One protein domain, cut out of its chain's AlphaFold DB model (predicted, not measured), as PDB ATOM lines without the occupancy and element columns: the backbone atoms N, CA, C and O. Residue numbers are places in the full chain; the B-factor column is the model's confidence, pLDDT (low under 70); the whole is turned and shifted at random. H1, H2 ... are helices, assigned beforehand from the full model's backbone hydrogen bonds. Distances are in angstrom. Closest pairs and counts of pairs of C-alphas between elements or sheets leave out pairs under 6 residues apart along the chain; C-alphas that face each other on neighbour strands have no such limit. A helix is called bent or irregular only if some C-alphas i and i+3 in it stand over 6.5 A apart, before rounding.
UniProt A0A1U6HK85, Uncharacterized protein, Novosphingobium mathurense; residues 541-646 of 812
ATOM      1  N   ALA A 541     149.401  87.029 197.452       45.75
ATOM      2  CA  ALA A 541     150.309  87.015 196.304       45.75
ATOM      3  C   ALA A 541     149.828  87.964 195.187       45.75
ATOM      4  O   ALA A 541     150.593  88.780 194.689       45.75
ATOM      5  N   ASP A 542     148.533  87.942 194.880       45.16
ATOM      6  CA  ASP A 542     147.853  88.800 193.916       45.16
ATOM      7  C   ASP A 542     147.789  90.253 194.403       45.16
ATOM      8  O   ASP A 542     147.841  91.144 193.573       45.16
ATOM      9  N   ALA A 543     147.752  90.538 195.713       50.22
ATOM     10  CA  ALA A 543     147.858  91.913 196.221       50.22
ATOM     11  C   ALA A 543     149.250  92.531 196.011       50.22
ATOM     12  O   ALA A 543     149.362  93.755 195.940       50.22
ATOM     13  N   LEU A 544     150.301  91.711 195.888       49.09
ATOM     14  CA  LEU A 544     151.637  92.181 195.509       49.09
ATOM     15  C   LEU A 544     151.753  92.400 193.988       49.09
ATOM     16  O   LEU A 544     152.466  93.309 193.573       49.09
ATOM     17  N   ASP A 545     150.994  91.647 193.182       45.72
ATOM     18  CA  ASP A 545     150.976  91.746 191.712       45.72
ATOM     19  C   ASP A 545     149.802  92.586 191.147       45.72
ATOM     20  O   ASP A 545     149.697  92.784 189.935       45.72
ATOM     21  N   ALA A 546     148.903  93.104 191.992       47.72
ATOM     22  CA  ALA A 546     147.645  93.737 191.577       47.72
ATOM     23  C   ALA A 546     147.856  95.015 190.762       47.72
ATOM     24  O   ALA A 546     147.160  95.232 189.769       47.72
ATOM     25  N   SER A 547     148.830  95.848 191.141       48.34
ATOM     26  CA  SER A 547     149.170  97.056 190.380       48.34
ATOM     27  C   SER A 547     149.713  96.701 188.995       48.34
ATOM     28  O   SER A 547     149.298  97.292 188.001       48.34
ATOM     29  N   TYR A 548     150.556  95.671 188.918       62.47
ATOM     30  CA  TYR A 548     151.130  95.180 187.670       62.47
ATOM     31  C   TYR A 548     150.073  94.546 186.751       62.47
ATOM     32  O   TYR A 548     150.060  94.787 185.544       62.47
ATOM     33  N   ASN A 549     149.137  93.775 187.306       59.41
ATOM     34  CA  ASN A 549     148.067  93.143 186.535       59.41
ATOM     35  C   ASN A 549     146.993  94.145 186.080       59.41
ATOM     36  O   ASN A 549     146.486  94.009 184.967       59.41
ATOM     37  N   ALA A 550     146.679  95.168 186.883       60.69
ATOM     38  CA  ALA A 550     145.776  96.250 186.490       60.69
ATOM     39  C   ALA A 550     146.377  97.110 185.366       60.69
ATOM     40  O   ALA A 550     145.698  97.404 184.382       60.69
ATOM     41  N   GLU A 551     147.667  97.446 185.463       66.19
ATOM     42  CA  GLU A 551     148.390  98.155 184.403       66.19
ATOM     43  C   GLU A 551     148.422  97.330 183.108       66.19
ATOM     44  O   GLU A 551     148.121  97.838 182.027       66.19
ATOM     45  N   LYS A 552     148.679  96.022 183.212       74.62
ATOM     46  CA  LYS A 552     148.678  95.108 182.064       74.62
ATOM     47  C   LYS A 552     147.295  94.945 181.426       74.62
ATOM     48  O   LYS A 552     147.204  94.889 180.202       74.62
ATOM     49  N   ALA A 553     146.223  94.880 182.217       69.44
ATOM     50  CA  ALA A 553     144.853  94.804 181.704       69.44
ATOM     51  C   ALA A 553     144.462  96.085 180.946       69.44
ATOM     52  O   ALA A 553     143.931  96.009 179.839       69.44
ATOM     53  N   MET A 554     144.818  97.254 181.487       69.81
ATOM     54  CA  MET A 554     144.594  98.551 180.840       69.81
ATOM     55  C   MET A 554     145.388  98.685 179.530       69.81
ATOM     56  O   MET A 554     144.860  99.162 178.522       69.81
ATOM     57  N   GLN A 555     146.636  98.202 179.505       76.50
ATOM     58  CA  GLN A 555     147.452  98.151 178.287       76.50
ATOM     59  C   GLN A 555     146.817  97.248 177.220       76.50
ATOM     60  O   GLN A 555     146.688  97.662 176.068       76.50
ATOM     61  N   GLN A 556     146.352  96.052 177.594       80.94
ATOM     62  CA  GLN A 556     145.685  95.129 176.668       80.94
ATOM     63  C   GLN A 556     144.394  95.711 176.084       80.94
ATOM     64  O   GLN A 556     144.104  95.522 174.899       80.94
ATOM     65  N   GLU A 557     143.620  96.444 176.882       76.00
ATOM     66  CA  GLU A 557     142.390  97.062 176.399       76.00
ATOM     67  C   GLU A 557     142.658  98.269 175.489       76.00
ATOM     68  O   GLU A 557     142.043  98.396 174.425       76.00
ATOM     69  N   THR A 558     143.663  99.081 175.825       73.25
ATOM     70  CA  THR A 558     144.150 100.169 174.965       73.25
ATOM     71  C   THR A 558     144.642  99.631 173.618       73.25
ATOM     72  O   THR A 558     144.364 100.215 172.566       73.25
ATOM     73  N   GLU A 559     145.335  98.488 173.611       81.75
ATOM     74  CA  GLU A 559     145.754  97.801 172.387       81.75
ATOM     75  C   GLU A 559     144.558  97.289 171.575       81.75
ATOM     76  O   GLU A 559     144.531  97.467 170.351       81.75
ATOM     77  N   ARG A 560     143.543  96.702 172.224       85.25
ATOM     78  CA  ARG A 560     142.304  96.256 171.564       85.25
ATOM     79  C   ARG A 560     141.611  97.418 170.858       85.25
ATOM     80  O   ARG A 560     141.336  97.318 169.663       85.25
ATOM     81  N   LEU A 561     141.399  98.527 171.558       72.81
ATOM     82  CA  LEU A 561     140.738  99.712 171.007       72.81
ATOM     83  C   LEU A 561     141.585 100.417 169.956       72.81
ATOM     84  O   LEU A 561     141.060 100.875 168.945       72.81
ATOM     85  N   THR A 562     142.908 100.419 170.111       74.50
ATOM     86  CA  THR A 562     143.822 100.877 169.058       74.50
ATOM     87  C   THR A 562     143.670 100.032 167.793       74.50
ATOM     88  O   THR A 562     143.681 100.568 166.683       74.50
ATOM     89  N   ASN A 563     143.518  98.714 167.930       81.31
ATOM     90  CA  ASN A 563     143.318  97.808 166.802       81.31
ATOM     91  C   ASN A 563     141.934  97.977 166.161       81.31
ATOM     92  O   ASN A 563     141.829  97.932 164.935       81.31
ATOM     93  N   GLU A 564     140.885  98.205 166.949       76.56
ATOM     94  CA  GLU A 564     139.537  98.512 166.454       76.56
ATOM     95  C   GLU A 564     139.491  99.867 165.748       76.56
ATOM     96  O   GLU A 564     139.059  99.935 164.599       76.56
ATOM     97  N   GLY A 565     140.070 100.907 166.346       72.81
ATOM     98  CA  GLY A 565     140.240 102.219 165.726       72.81
ATOM     99  C   GLY A 565     141.008 102.147 164.406       72.81
ATOM    100  O   GLY A 565     140.598 102.756 163.422       72.81
ATOM    101  N   ARG A 566     142.071 101.331 164.318       74.88
ATOM    102  CA  ARG A 566     142.767 101.071 163.042       74.88
ATOM    103  C   ARG A 566     141.871 100.375 162.020       74.88
ATOM    104  O   ARG A 566     141.938 100.723 160.847       74.88
ATOM    105  N   LYS A 567     141.049  99.400 162.421       77.81
ATOM    106  CA  LYS A 567     140.112  98.723 161.507       77.81
ATOM    107  C   LYS A 567     139.063  99.696 160.967       77.81
ATOM    108  O   LYS A 567     138.815  99.682 159.765       77.81
ATOM    109  N   VAL A 568     138.509 100.551 161.828       74.19
ATOM    110  CA  VAL A 568     137.551 101.599 161.445       74.19
ATOM    111  C   VAL A 568     138.213 102.622 160.526       74.19
ATOM    112  O   VAL A 568     137.684 102.886 159.453       74.19
ATOM    113  N   ALA A 569     139.417 103.095 160.855       69.25
ATOM    114  CA  ALA A 569     140.173 104.008 160.000       69.25
ATOM    115  C   ALA A 569     140.485 103.389 158.627       69.25
ATOM    116  O   ALA A 569     140.375 104.063 157.608       69.25
ATOM    117  N   ILE A 570     140.827 102.096 158.563       71.56
ATOM    118  CA  ILE A 570     141.033 101.385 157.293       71.56
ATOM    119  C   ILE A 570     139.718 101.281 156.509       71.56
ATOM    120  O   ILE A 570     139.721 101.522 155.302       71.56
ATOM    121  N   ALA A 571     138.600 100.959 157.164       72.69
ATOM    122  CA  ALA A 571     137.287 100.919 156.521       72.69
ATOM    123  C   ALA A 571     136.896 102.301 155.966       72.69
ATOM    124  O   ALA A 571     136.610 102.426 154.779       72.69
ATOM    125  N   ASN A 572     137.028 103.352 156.774       69.38
ATOM    126  CA  ASN A 572     136.716 104.728 156.395       69.38
ATOM    127  C   ASN A 572     137.716 105.313 155.387       69.38
ATOM    128  O   ASN A 572     137.350 106.180 154.604       69.38
ATOM    129  N   SER A 573     138.961 104.826 155.340       66.75
ATOM    130  CA  SER A 573     139.939 105.226 154.316       66.75
ATOM    131  C   SER A 573     139.552 104.766 152.913       66.75
ATOM    132  O   SER A 573     139.917 105.418 151.934       66.75
ATOM    133  N   ARG A 574     138.789 103.670 152.803       71.62
ATOM    134  CA  ARG A 574     138.240 103.209 151.520       71.62
ATOM    135  C   ARG A 574     137.121 104.126 151.036       71.62
ATOM    136  O   ARG A 574     137.049 104.392 149.841       71.62
ATOM    137  N   ASP A 575     136.362 104.679 151.977       70.62
ATOM    138  CA  ASP A 575     135.240 105.585 151.741       70.62
ATOM    139  C   ASP A 575     135.574 107.023 152.165       70.62
ATOM    140  O   ASP A 575     134.708 107.732 152.674       70.62
ATOM    141  N   ASN A 576     136.828 107.467 151.968       83.75
ATOM    142  CA  ASN A 576     137.349 108.770 152.415       83.75
ATOM    143  C   ASN A 576     136.786 109.944 151.585       83.75
ATOM    144  O   ASN A 576     137.511 110.745 150.994       83.75
ATOM    145  N   VAL A 577     135.464 109.994 151.494       88.44
ATOM    146  CA  VAL A 577     134.636 110.948 150.779       88.44
ATOM    147  C   VAL A 577     134.206 112.023 151.770       88.44
ATOM    148  O   VAL A 577     134.041 111.772 152.964       88.44
ATOM    149  N   LYS A 578     134.023 113.247 151.268       91.25
ATOM    150  CA  LYS A 578     133.509 114.371 152.049       91.25
ATOM    151  C   LYS A 578     132.199 113.970 152.759       91.25
ATOM    152  O   LYS A 578     131.224 113.671 152.064       91.25
ATOM    153  N   PRO A 579     132.142 114.000 154.101       87.50
ATOM    154  CA  PRO A 579     130.924 113.675 154.830       87.50
ATOM    155  C   PRO A 579     129.854 114.747 154.584       87.50
ATOM    156  O   PRO A 579     130.149 115.945 154.571       87.50
ATOM    157  N   SER A 580     128.605 114.325 154.391       81.88
ATOM    158  CA  SER A 580     127.453 115.218 154.234       81.88
ATOM    159  C   SER A 580     126.656 115.293 155.539       81.88
ATOM    160  O   SER A 580     125.833 114.422 155.817       81.88
ATOM    161  N   GLY A 581     126.895 116.340 156.332       84.38
ATOM    162  CA  GLY A 581     126.171 116.587 157.581       84.38
ATOM    163  C   GLY A 581     126.555 115.661 158.742       84.38
ATOM    164  O   GLY A 581     127.524 114.898 158.679       84.38
ATOM    165  N   GLY A 582     125.808 115.779 159.842       88.00
ATOM    166  CA  GLY A 582     126.110 115.091 161.099       88.00
ATOM    167  C   GLY A 582     127.435 115.542 161.720       88.00
ATOM    168  O   GLY A 582     128.056 116.511 161.283       88.00
ATOM    169  N   TRP A 583     127.891 114.827 162.751       87.56
ATOM    170  CA  TRP A 583     129.071 115.257 163.497       87.56
ATOM    171  C   TRP A 583     130.357 115.261 162.653       87.56
ATOM    172  O   TRP A 583     131.101 116.240 162.637       87.56
ATOM    173  N   ARG A 584     130.582 114.202 161.867       90.12
ATOM    174  CA  ARG A 584     131.729 114.124 160.947       90.12
ATOM    175  C   ARG A 584     131.701 115.224 159.882       90.12
ATOM    176  O   ARG A 584     132.764 115.708 159.492       90.12
ATOM    177  N   GLY A 585     130.506 115.645 159.453       91.31
ATOM    178  CA  GLY A 585     130.297 116.820 158.606       91.31
ATOM    179  C   GLY A 585     130.773 118.103 159.282       91.31
ATOM    180  O   GLY A 585     131.593 118.816 158.713       91.31
ATOM    181  N   THR A 586     130.365 118.351 160.529       89.75
ATOM    182  CA  THR A 586     130.811 119.521 161.304       89.75
ATOM    183  C   THR A 586     132.326 119.530 161.530       89.75
ATOM    184  O   THR A 586     132.955 120.585 161.424       89.75
ATOM    185  N   ILE A 587     132.939 118.371 161.813       92.44
ATOM    186  CA  ILE A 587     134.402 118.260 161.912       92.44
ATOM    187  C   ILE A 587     135.036 118.645 160.572       92.44
ATOM    188  O   ILE A 587     135.940 119.479 160.555       92.44
ATOM    189  N   TYR A 588     134.557 118.098 159.453       94.31
ATOM    190  CA  TYR A 588     135.070 118.439 158.124       94.31
ATOM    191  C   TYR A 588     134.905 119.934 157.816       94.31
ATOM    192  O   TYR A 588     135.849 120.574 157.370       94.31
ATOM    193  N   GLU A 589     133.748 120.532 158.092       91.31
ATOM    194  CA  GLU A 589     133.501 121.959 157.852       91.31
ATOM    195  C   GLU A 589     134.475 122.851 158.629       91.31
ATOM    196  O   GLU A 589     134.988 123.826 158.079       91.31
ATOM    197  N   ARG A 590     134.779 122.491 159.880       91.19
ATOM    198  CA  ARG A 590     135.641 123.287 160.765       91.19
ATOM    199  C   ARG A 590     137.137 123.012 160.599       91.19
ATOM    200  O   ARG A 590     137.935 123.916 160.827       91.19
ATOM    201  N   THR A 591     137.524 121.794 160.229       94.69
ATOM    202  CA  THR A 591     138.933 121.341 160.231       94.69
ATOM    203  C   THR A 591     139.456 120.945 158.855       94.69
ATOM    204  O   THR A 591     140.660 120.809 158.671       94.69
ATOM    205  N   GLY A 592     138.578 120.716 157.883       95.88
ATOM    206  CA  GLY A 592     138.943 120.162 156.582       95.88
ATOM    207  C   GLY A 592     139.435 118.722 156.611       95.88
ATOM    208  O   GLY A 592     139.954 118.253 155.603       95.88
ATOM    209  N   LEU A 593     139.305 118.010 157.730       96.06
ATOM    210  CA  LEU A 593     139.740 116.621 157.834       96.06
ATOM    211  C   LEU A 593     138.686 115.671 157.265       96.06
ATOM    212  O   LEU A 593     137.517 115.716 157.659       96.06
ATOM    213  N   LEU A 594     139.111 114.784 156.365       95.50
ATOM    214  CA  LEU A 594     138.292 113.678 155.860       95.50
ATOM    215  C   LEU A 594     138.148 112.571 156.921       95.50
ATOM    216  O   LEU A 594     138.981 112.508 157.824       95.50
ATOM    217  N   PRO A 595     137.136 111.684 156.834       93.94
ATOM    218  CA  PRO A 595     136.836 110.705 157.882       93.94
ATOM    219  C   PRO A 595     138.039 109.883 158.361       93.94
ATOM    220  O   PRO A 595     138.204 109.724 159.567       93.94
ATOM    221  N   ALA A 596     138.924 109.450 157.458       91.75
ATOM    222  CA  ALA A 596     140.124 108.703 157.834       91.75
ATOM    223  C   ALA A 596     141.113 109.532 158.674       91.75
ATOM    224  O   ALA A 596     141.722 109.018 159.610       91.75
ATOM    225  N   GLU A 597     141.249 110.825 158.372       95.06
ATOM    226  CA  GLU A 597     142.093 111.748 159.136       95.06
ATOM    227  C   GLU A 597     141.441 112.113 160.476       95.06
ATOM    228  O   GLU A 597     142.142 112.278 161.469       95.06
ATOM    229  N   GLN A 598     140.105 112.177 160.539       94.94
ATOM    230  CA  GLN A 598     139.375 112.351 161.801       94.94
ATOM    231  C   GLN A 598     139.598 111.149 162.740       94.94
ATOM    232  O   GLN A 598     139.856 111.342 163.927       94.94
ATOM    233  N   ASP A 599     139.566 109.921 162.210       93.12
ATOM    234  CA  ASP A 599     139.819 108.705 162.996       93.12
ATOM    235  C   ASP A 599     141.278 108.628 163.462       93.12
ATOM    236  O   ASP A 599     141.557 108.268 164.610       93.12
ATOM    237  N   ALA A 600     142.222 109.010 162.595       92.56
ATOM    238  CA  ALA A 600     143.633 109.112 162.951       92.56
ATOM    239  C   ALA A 600     143.861 110.147 164.066       92.56
ATOM    240  O   ALA A 600     144.626 109.889 164.999       92.56
ATOM    241  N   ALA A 601     143.154 111.280 164.010       93.38
ATOM    242  CA  ALA A 601     143.180 112.317 165.034       93.38
ATOM    243  C   ALA A 601     142.652 111.814 166.382       93.38
ATOM    244  O   ALA A 601     143.288 112.031 167.415       93.38
ATOM    245  N   ALA A 602     141.516 111.110 166.375       93.62
ATOM    246  CA  ALA A 602     140.927 110.515 167.572       93.62
ATOM    247  C   ALA A 602     141.871 109.476 168.192       93.62
ATOM    248  O   ALA A 602     142.112 109.495 169.398       93.62
ATOM    249  N   LEU A 603     142.480 108.617 167.368       93.06
ATOM    250  CA  LEU A 603     143.414 107.600 167.842       93.06
ATOM    251  C   LEU A 603     144.689 108.219 168.428       93.06
ATOM    252  O   LEU A 603     145.200 107.731 169.435       93.06
ATOM    253  N   LYS A 604     145.209 109.292 167.818       91.31
ATOM    254  CA  LYS A 604     146.335 110.043 168.387       91.31
ATOM    255  C   LYS A 604     145.935 110.703 169.706       91.31
ATOM    256  O   LYS A 604     146.672 110.591 170.675       91.31
ATOM    257  N   ALA A 605     144.746 111.301 169.787       89.50
ATOM    258  CA  ALA A 605     144.254 111.899 171.025       89.50
ATOM    259  C   ALA A 605     144.112 110.882 172.174       89.50
ATOM    260  O   ALA A 605     144.425 111.240 173.309       89.50
ATOM    261  N   LEU A 606     143.699 109.640 171.884       91.81
ATOM    262  CA  LEU A 606     143.662 108.545 172.860       91.81
ATOM    263  C   LEU A 606     145.073 108.165 173.330       91.81
ATOM    264  O   LEU A 606     145.324 108.094 174.527       91.81
ATOM    265  N   LYS A 607     146.007 107.944 172.394       90.12
ATOM    266  CA  LYS A 607     147.398 107.577 172.724       90.12
ATOM    267  C   LYS A 607     148.116 108.643 173.538       90.12
ATOM    268  O   LYS A 607     148.894 108.310 174.423       90.12
ATOM    269  N   ASP A 608     147.822 109.904 173.248       87.06
ATOM    270  CA  ASP A 608     148.383 111.046 173.959       87.06
ATOM    271  C   ASP A 608     147.644 111.309 175.294       87.06
ATOM    272  O   ASP A 608     147.860 112.344 175.919       87.06
ATOM    273  N   GLY A 609     146.748 110.403 175.720       87.19
ATOM    274  CA  GLY A 609     146.088 110.413 177.030       87.19
ATOM    275  C   GLY A 609     145.050 111.515 177.219       87.19
ATOM    276  O   GLY A 609     144.732 111.885 178.345       87.19
ATOM    277  N   ALA A 610     144.547 112.089 176.134       83.94
ATOM    278  CA  ALA A 610     143.808 113.339 176.216       83.94
ATOM    279  C   ALA A 610     142.372 113.288 175.708       83.94
ATOM    280  O   ALA A 610     141.655 114.284 175.786       83.94
ATOM    281  N   ILE A 611     141.957 112.123 175.236       86.88
ATOM    282  CA  ILE A 611     140.589 111.666 175.427       86.88
ATOM    283  C   ILE A 611     140.640 110.342 176.175       86.88
ATOM    284  O   ILE A 611     141.589 109.572 176.003       86.88
ATOM    285  N   SER A 612     139.640 110.093 177.012       89.75
ATOM    286  CA  SER A 612     139.518 108.820 177.711       89.75
ATOM    287  C   SER A 612     139.117 107.697 176.757       89.75
ATOM    288  O   SER A 612     138.680 107.913 175.620       89.75
ATOM    289  N   GLN A 613     139.264 106.469 177.241       88.06
ATOM    290  CA  GLN A 613     138.873 105.267 176.522       88.06
ATOM    291  C   GLN A 613     137.388 105.289 176.133       88.06
ATOM    292  O   GLN A 613     137.045 105.006 174.986       88.06
ATOM    293  N   ASP A 614     136.529 105.735 177.050       85.88
ATOM    294  CA  ASP A 614     135.088 105.863 176.834       85.88
ATOM    295  C   ASP A 614     134.754 106.946 175.807       85.88
ATOM    296  O   ASP A 614     133.874 106.762 174.968       85.88
ATOM    297  N   GLN A 615     135.476 108.070 175.820       86.06
ATOM    298  CA  GLN A 615     135.315 109.127 174.818       86.06
ATOM    299  C   GLN A 615     135.746 108.662 173.425       86.06
ATOM    300  O   GLN A 615     135.105 109.013 172.433       86.06
ATOM    301  N   PHE A 616     136.811 107.861 173.334       92.19
ATOM    302  CA  PHE A 616     137.229 107.255 172.073       92.19
ATOM    303  C   PHE A 616     136.217 106.213 171.587       92.19
ATOM    304  O   PHE A 616     135.860 106.217 170.413       92.19
ATOM    305  N   GLN A 617     135.684 105.378 172.479       88.50
ATOM    306  CA  GLN A 617     134.630 104.429 172.131       88.50
ATOM    307  C   GLN A 617     133.359 105.154 171.665       88.50
ATOM    308  O   GLN A 617     132.811 104.830 170.616       88.50
ATOM    309  N   ALA A 618     132.943 106.214 172.365       86.00
ATOM    310  CA  ALA A 618     131.823 107.058 171.957       86.00
ATOM    311  C   ALA A 618     132.071 107.741 170.600       86.00
ATOM    312  O   ALA A 618     131.145 107.859 169.802       86.00
ATOM    313  N   TYR A 619     133.312 108.150 170.305       90.19
ATOM    314  CA  TYR A 619     133.695 108.665 168.986       90.19
ATOM    315  C   TYR A 619     133.494 107.623 167.876       90.19
ATOM    316  O   TYR A 619     133.109 107.988 166.765       90.19
ATOM    317  N   LEU A 620     133.765 106.347 168.156       86.88
ATOM    318  CA  LEU A 620     133.593 105.263 167.190       86.88
ATOM    319  C   LEU A 620     132.118 104.866 167.021       86.88
ATOM    320  O   LEU A 620     131.676 104.700 165.885       86.88
ATOM    321  N   ASP A 621     131.372 104.747 168.121       85.44
ATOM    322  CA  ASP A 621     130.022 104.169 168.134       85.44
ATOM    323  C   ASP A 621     128.924 105.174 167.774       85.44
ATOM    324  O   ASP A 621     128.102 104.931 166.891       85.44
ATOM    325  N   ASP A 622     128.892 106.304 168.477       83.62
ATOM    326  CA  ASP A 622     127.907 107.360 168.270       83.62
ATOM    327  C   ASP A 622     128.568 108.721 168.506       83.62
ATOM    328  O   ASP A 622     128.472 109.309 169.593       83.62
ATOM    329  N   PRO A 623     129.233 109.246 167.464       77.75
ATOM    330  CA  PRO A 623     129.970 110.488 167.549       77.75
ATOM    331  C   PRO A 623     129.100 111.660 168.075       77.75
ATOM    332  O   PRO A 623     129.625 112.602 168.672       77.75
ATOM    333  N   ALA A 624     127.772 111.619 167.894       73.31
ATOM    334  CA  ALA A 624     126.865 112.665 168.362       73.31
ATOM    335  C   ALA A 624     126.771 112.741 169.898       73.31
ATOM    336  O   ALA A 624     126.533 113.827 170.431       73.31
ATOM    337  N   LYS A 625     127.036 111.650 170.628       78.12
ATOM    338  CA  LYS A 625     127.054 111.655 172.104       78.12
ATOM    339  C   LYS A 625     128.154 112.546 172.673       78.12
ATOM    340  O   LYS A 625     127.966 113.154 173.724       78.12
ATOM    341  N   LEU A 626     129.256 112.723 171.943       76.31
ATOM    342  CA  LEU A 626     130.327 113.641 172.338       76.31
ATOM    343  C   LEU A 626     129.895 115.113 172.289       76.31
ATOM    344  O   LEU A 626     130.513 115.944 172.948       76.31
ATOM    345  N   MET A 627     128.830 115.448 171.554       67.25
ATOM    346  CA  MET A 627     128.328 116.822 171.425       67.25
ATOM    347  C   MET A 627     127.467 117.277 172.602       67.25
ATOM    348  O   MET A 627     127.297 118.483 172.791       67.25
ATOM    349  N   ALA A 628     126.933 116.344 173.396       61.56
ATOM    350  CA  ALA A 628     126.134 116.674 174.576       61.56
ATOM    351  C   ALA A 628     126.981 117.355 175.671       61.56
ATOM    352  O   ALA A 628     126.461 118.150 176.454       61.56
ATOM    353  N   GLY A 629     128.301 117.129 175.669       61.25
ATOM    354  CA  GLY A 629     129.279 117.808 176.513       61.25
ATOM    355  C   GLY A 629     130.241 118.668 175.710       61.25
ATOM    356  O   GLY A 629     130.439 118.482 174.516       61.25
ATOM    357  N   LYS A 630     130.914 119.613 176.367       77.56
ATOM    358  CA  LYS A 630     131.950 120.452 175.731       77.56
ATOM    359  C   LYS A 630     133.070 119.637 175.049       77.56
ATOM    360  O   LYS A 630     133.764 120.192 174.200       77.56
ATOM    361  N   ALA A 631     133.181 118.345 175.375       78.56
ATOM    362  CA  ALA A 631     134.104 117.369 174.808       78.56
ATOM    363  C   ALA A 631     134.093 117.331 173.270       78.56
ATOM    364  O   ALA A 631     135.158 117.356 172.663       78.56
ATOM    365  N   GLY A 632     132.924 117.361 172.621       84.56
ATOM    366  CA  GLY A 632     132.837 117.340 171.157       84.56
ATOM    367  C   GLY A 632     133.525 118.549 170.526       84.56
ATOM    368  O   GLY A 632     134.390 118.401 169.670       84.56
ATOM    369  N   ASN A 633     133.222 119.759 171.003       85.25
ATOM    370  CA  ASN A 633     133.868 120.979 170.505       85.25
ATOM    371  C   ASN A 633     135.371 121.008 170.801       85.25
ATOM    372  O   ASN A 633     136.148 121.370 169.921       85.25
ATOM    373  N   ALA A 634     135.767 120.579 172.001       84.31
ATOM    374  CA  ALA A 634     137.165 120.459 172.400       84.31
ATOM    375  C   ALA A 634     137.942 119.498 171.480       84.31
ATOM    376  O   ALA A 634     139.079 119.783 171.096       84.31
ATOM    377  N   LEU A 635     137.305 118.399 171.064       89.19
ATOM    378  CA  LEU A 635     137.853 117.448 170.103       89.19
ATOM    379  C   LEU A 635     138.059 118.088 168.720       89.19
ATOM    380  O   LEU A 635     139.128 117.923 168.141       89.19
ATOM    381  N   ILE A 636     137.094 118.870 168.205       91.94
ATOM    382  CA  ILE A 636     137.283 119.575 166.918       91.94
ATOM    383  C   ILE A 636     138.434 120.560 166.999       91.94
ATOM    384  O   ILE A 636     139.248 120.612 166.085       91.94
ATOM    385  N   ASP A 637     138.488 121.368 168.057       89.00
ATOM    386  CA  ASP A 637     139.509 122.408 168.191       89.00
ATOM    387  C   ASP A 637     140.907 121.777 168.200       89.00
ATOM    388  O   ASP A 637     141.845 122.271 167.573       89.00
ATOM    389  N   ARG A 638     141.023 120.607 168.828       88.19
ATOM    390  CA  ARG A 638     142.236 119.800 168.807       88.19
ATOM    391  C   ARG A 638     142.547 119.238 167.421       88.19
ATOM    392  O   ARG A 638     143.697 119.295 166.992       88.19
ATOM    393  N   PHE A 639     141.552 118.714 166.715       94.56
ATOM    394  CA  PHE A 639     141.718 118.212 165.349       94.56
ATOM    395  C   PHE A 639     142.142 119.330 164.391       94.56
ATOM    396  O   PHE A 639     143.042 119.131 163.575       94.56
ATOM    397  N   ALA A 640     141.564 120.526 164.542       91.25
ATOM    398  CA  ALA A 640     141.976 121.728 163.827       91.25
ATOM    399  C   ALA A 640     143.450 122.039 164.101       91.25
ATOM    400  O   ALA A 640     144.219 122.162 163.152       91.25
ATOM    401  N   SER A 641     143.854 122.060 165.376       90.31
ATOM    402  CA  SER A 641     145.238 122.329 165.781       90.31
ATOM    403  C   SER A 641     146.227 121.294 165.236       90.31
ATOM    404  O   SER A 641     147.274 121.673 164.717       90.31
ATOM    405  N   MET A 642     145.904 119.997 165.281       92.81
ATOM    406  CA  MET A 642     146.734 118.954 164.663       92.81
ATOM    407  C   MET A 642     146.880 119.182 163.152       92.81
ATOM    408  O   MET A 642     147.971 119.038 162.602       92.81
ATOM    409  N   ALA A 643     145.800 119.573 162.478       93.75
ATOM    410  CA  ALA A 643     145.820 119.866 161.052       93.75
ATOM    411  C   ALA A 643     146.591 121.161 160.719       93.75
ATOM    412  O   ALA A 643     147.294 121.207 159.715       93.75
ATOM    413  N   ASP A 644     146.490 122.200 161.553       89.75
ATOM    414  CA  ASP A 644     147.230 123.466 161.403       89.75
ATOM    415  C   ASP A 644     148.736 123.267 161.619       89.75
ATOM    416  O   ASP A 644     149.554 123.845 160.908       89.75
ATOM    417  N   ASN A 645     149.101 122.379 162.545       89.69
ATOM    418  CA  ASN A 645     150.485 121.991 162.811       89.69
ATOM    419  C   ASN A 645     151.036 120.966 161.799       89.69
ATOM    420  O   ASN A 645     152.158 120.490 161.957       89.69
ATOM    421  N   GLY A 646     150.257 120.590 160.777       92.19
ATOM    422  CA  GLY A 646     150.668 119.639 159.740       92.19
ATOM    423  C   GLY A 646     150.763 118.179 160.197       92.19
ATOM    424  O   GLY A 646     151.251 117.340 159.440       92.19
TER     425      GLY A 646
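Overview. This is residues 541 to 646 of the 812 residues of an uncharacterized protein of Novosphingobium mathurense (UniProt A0A1U6HK85). One long helix, H1, runs along one side of a compact body of five shorter helices, and its residues 541 to 553 stick out. H3 is in the middle, H4 folds back beside it, and H6 crosses it away from H1. The printed part has 106 residues with six named helices, H1 to H6, all helix, only just compact, close to loose: radius of gyration of the C-alphas 15.6 A, spans 55 by 30 by 27 A.

Arrangement. Start at H1, residues 541 to 574, irregular with C-alphas 544 and 547 7.5 A apart. Its residues 562 to 573 alone touch the hub H3, residues 595 to 607, opposite ways at a shallow tilt of 13 degrees; the closest C-alphas, Ser 573 and Ala 596, are 4.9 A apart. H4, residues 613 to 621, forms a hairpin with H3, closest C-alphas Leu 606 and Phe 616, 6.6 A. H6, residues 631 to 644, touches H3 about perpendicular, 76 degrees, closest C-alphas Ala 601 and Phe 639, 6.1 A. H2, residues 582 to 591, touches H5, residues 623 to 627, closest C-alphas Trp 583 and Ala 624, 5.9 A. Each O i to N i+4 pair is within hydrogen-bond range in H2, H3, H4 and H6, but 28 of 30 in H1 and 0 of 1 in H5, where 2 of 2 O i to N i+3 pairs are.

Along the chain. Find C-alpha 541 at (150.309, 87.015, 196.304); H1 runs 49.1 A to C-alpha 574. H6 ends at C-alpha 644, (147.230, 123.466, 161.403).

Size, cuts and confidence. The printed part has no cut and no long link; 19 residues, among them 541 to 551, are under pLDDT 70.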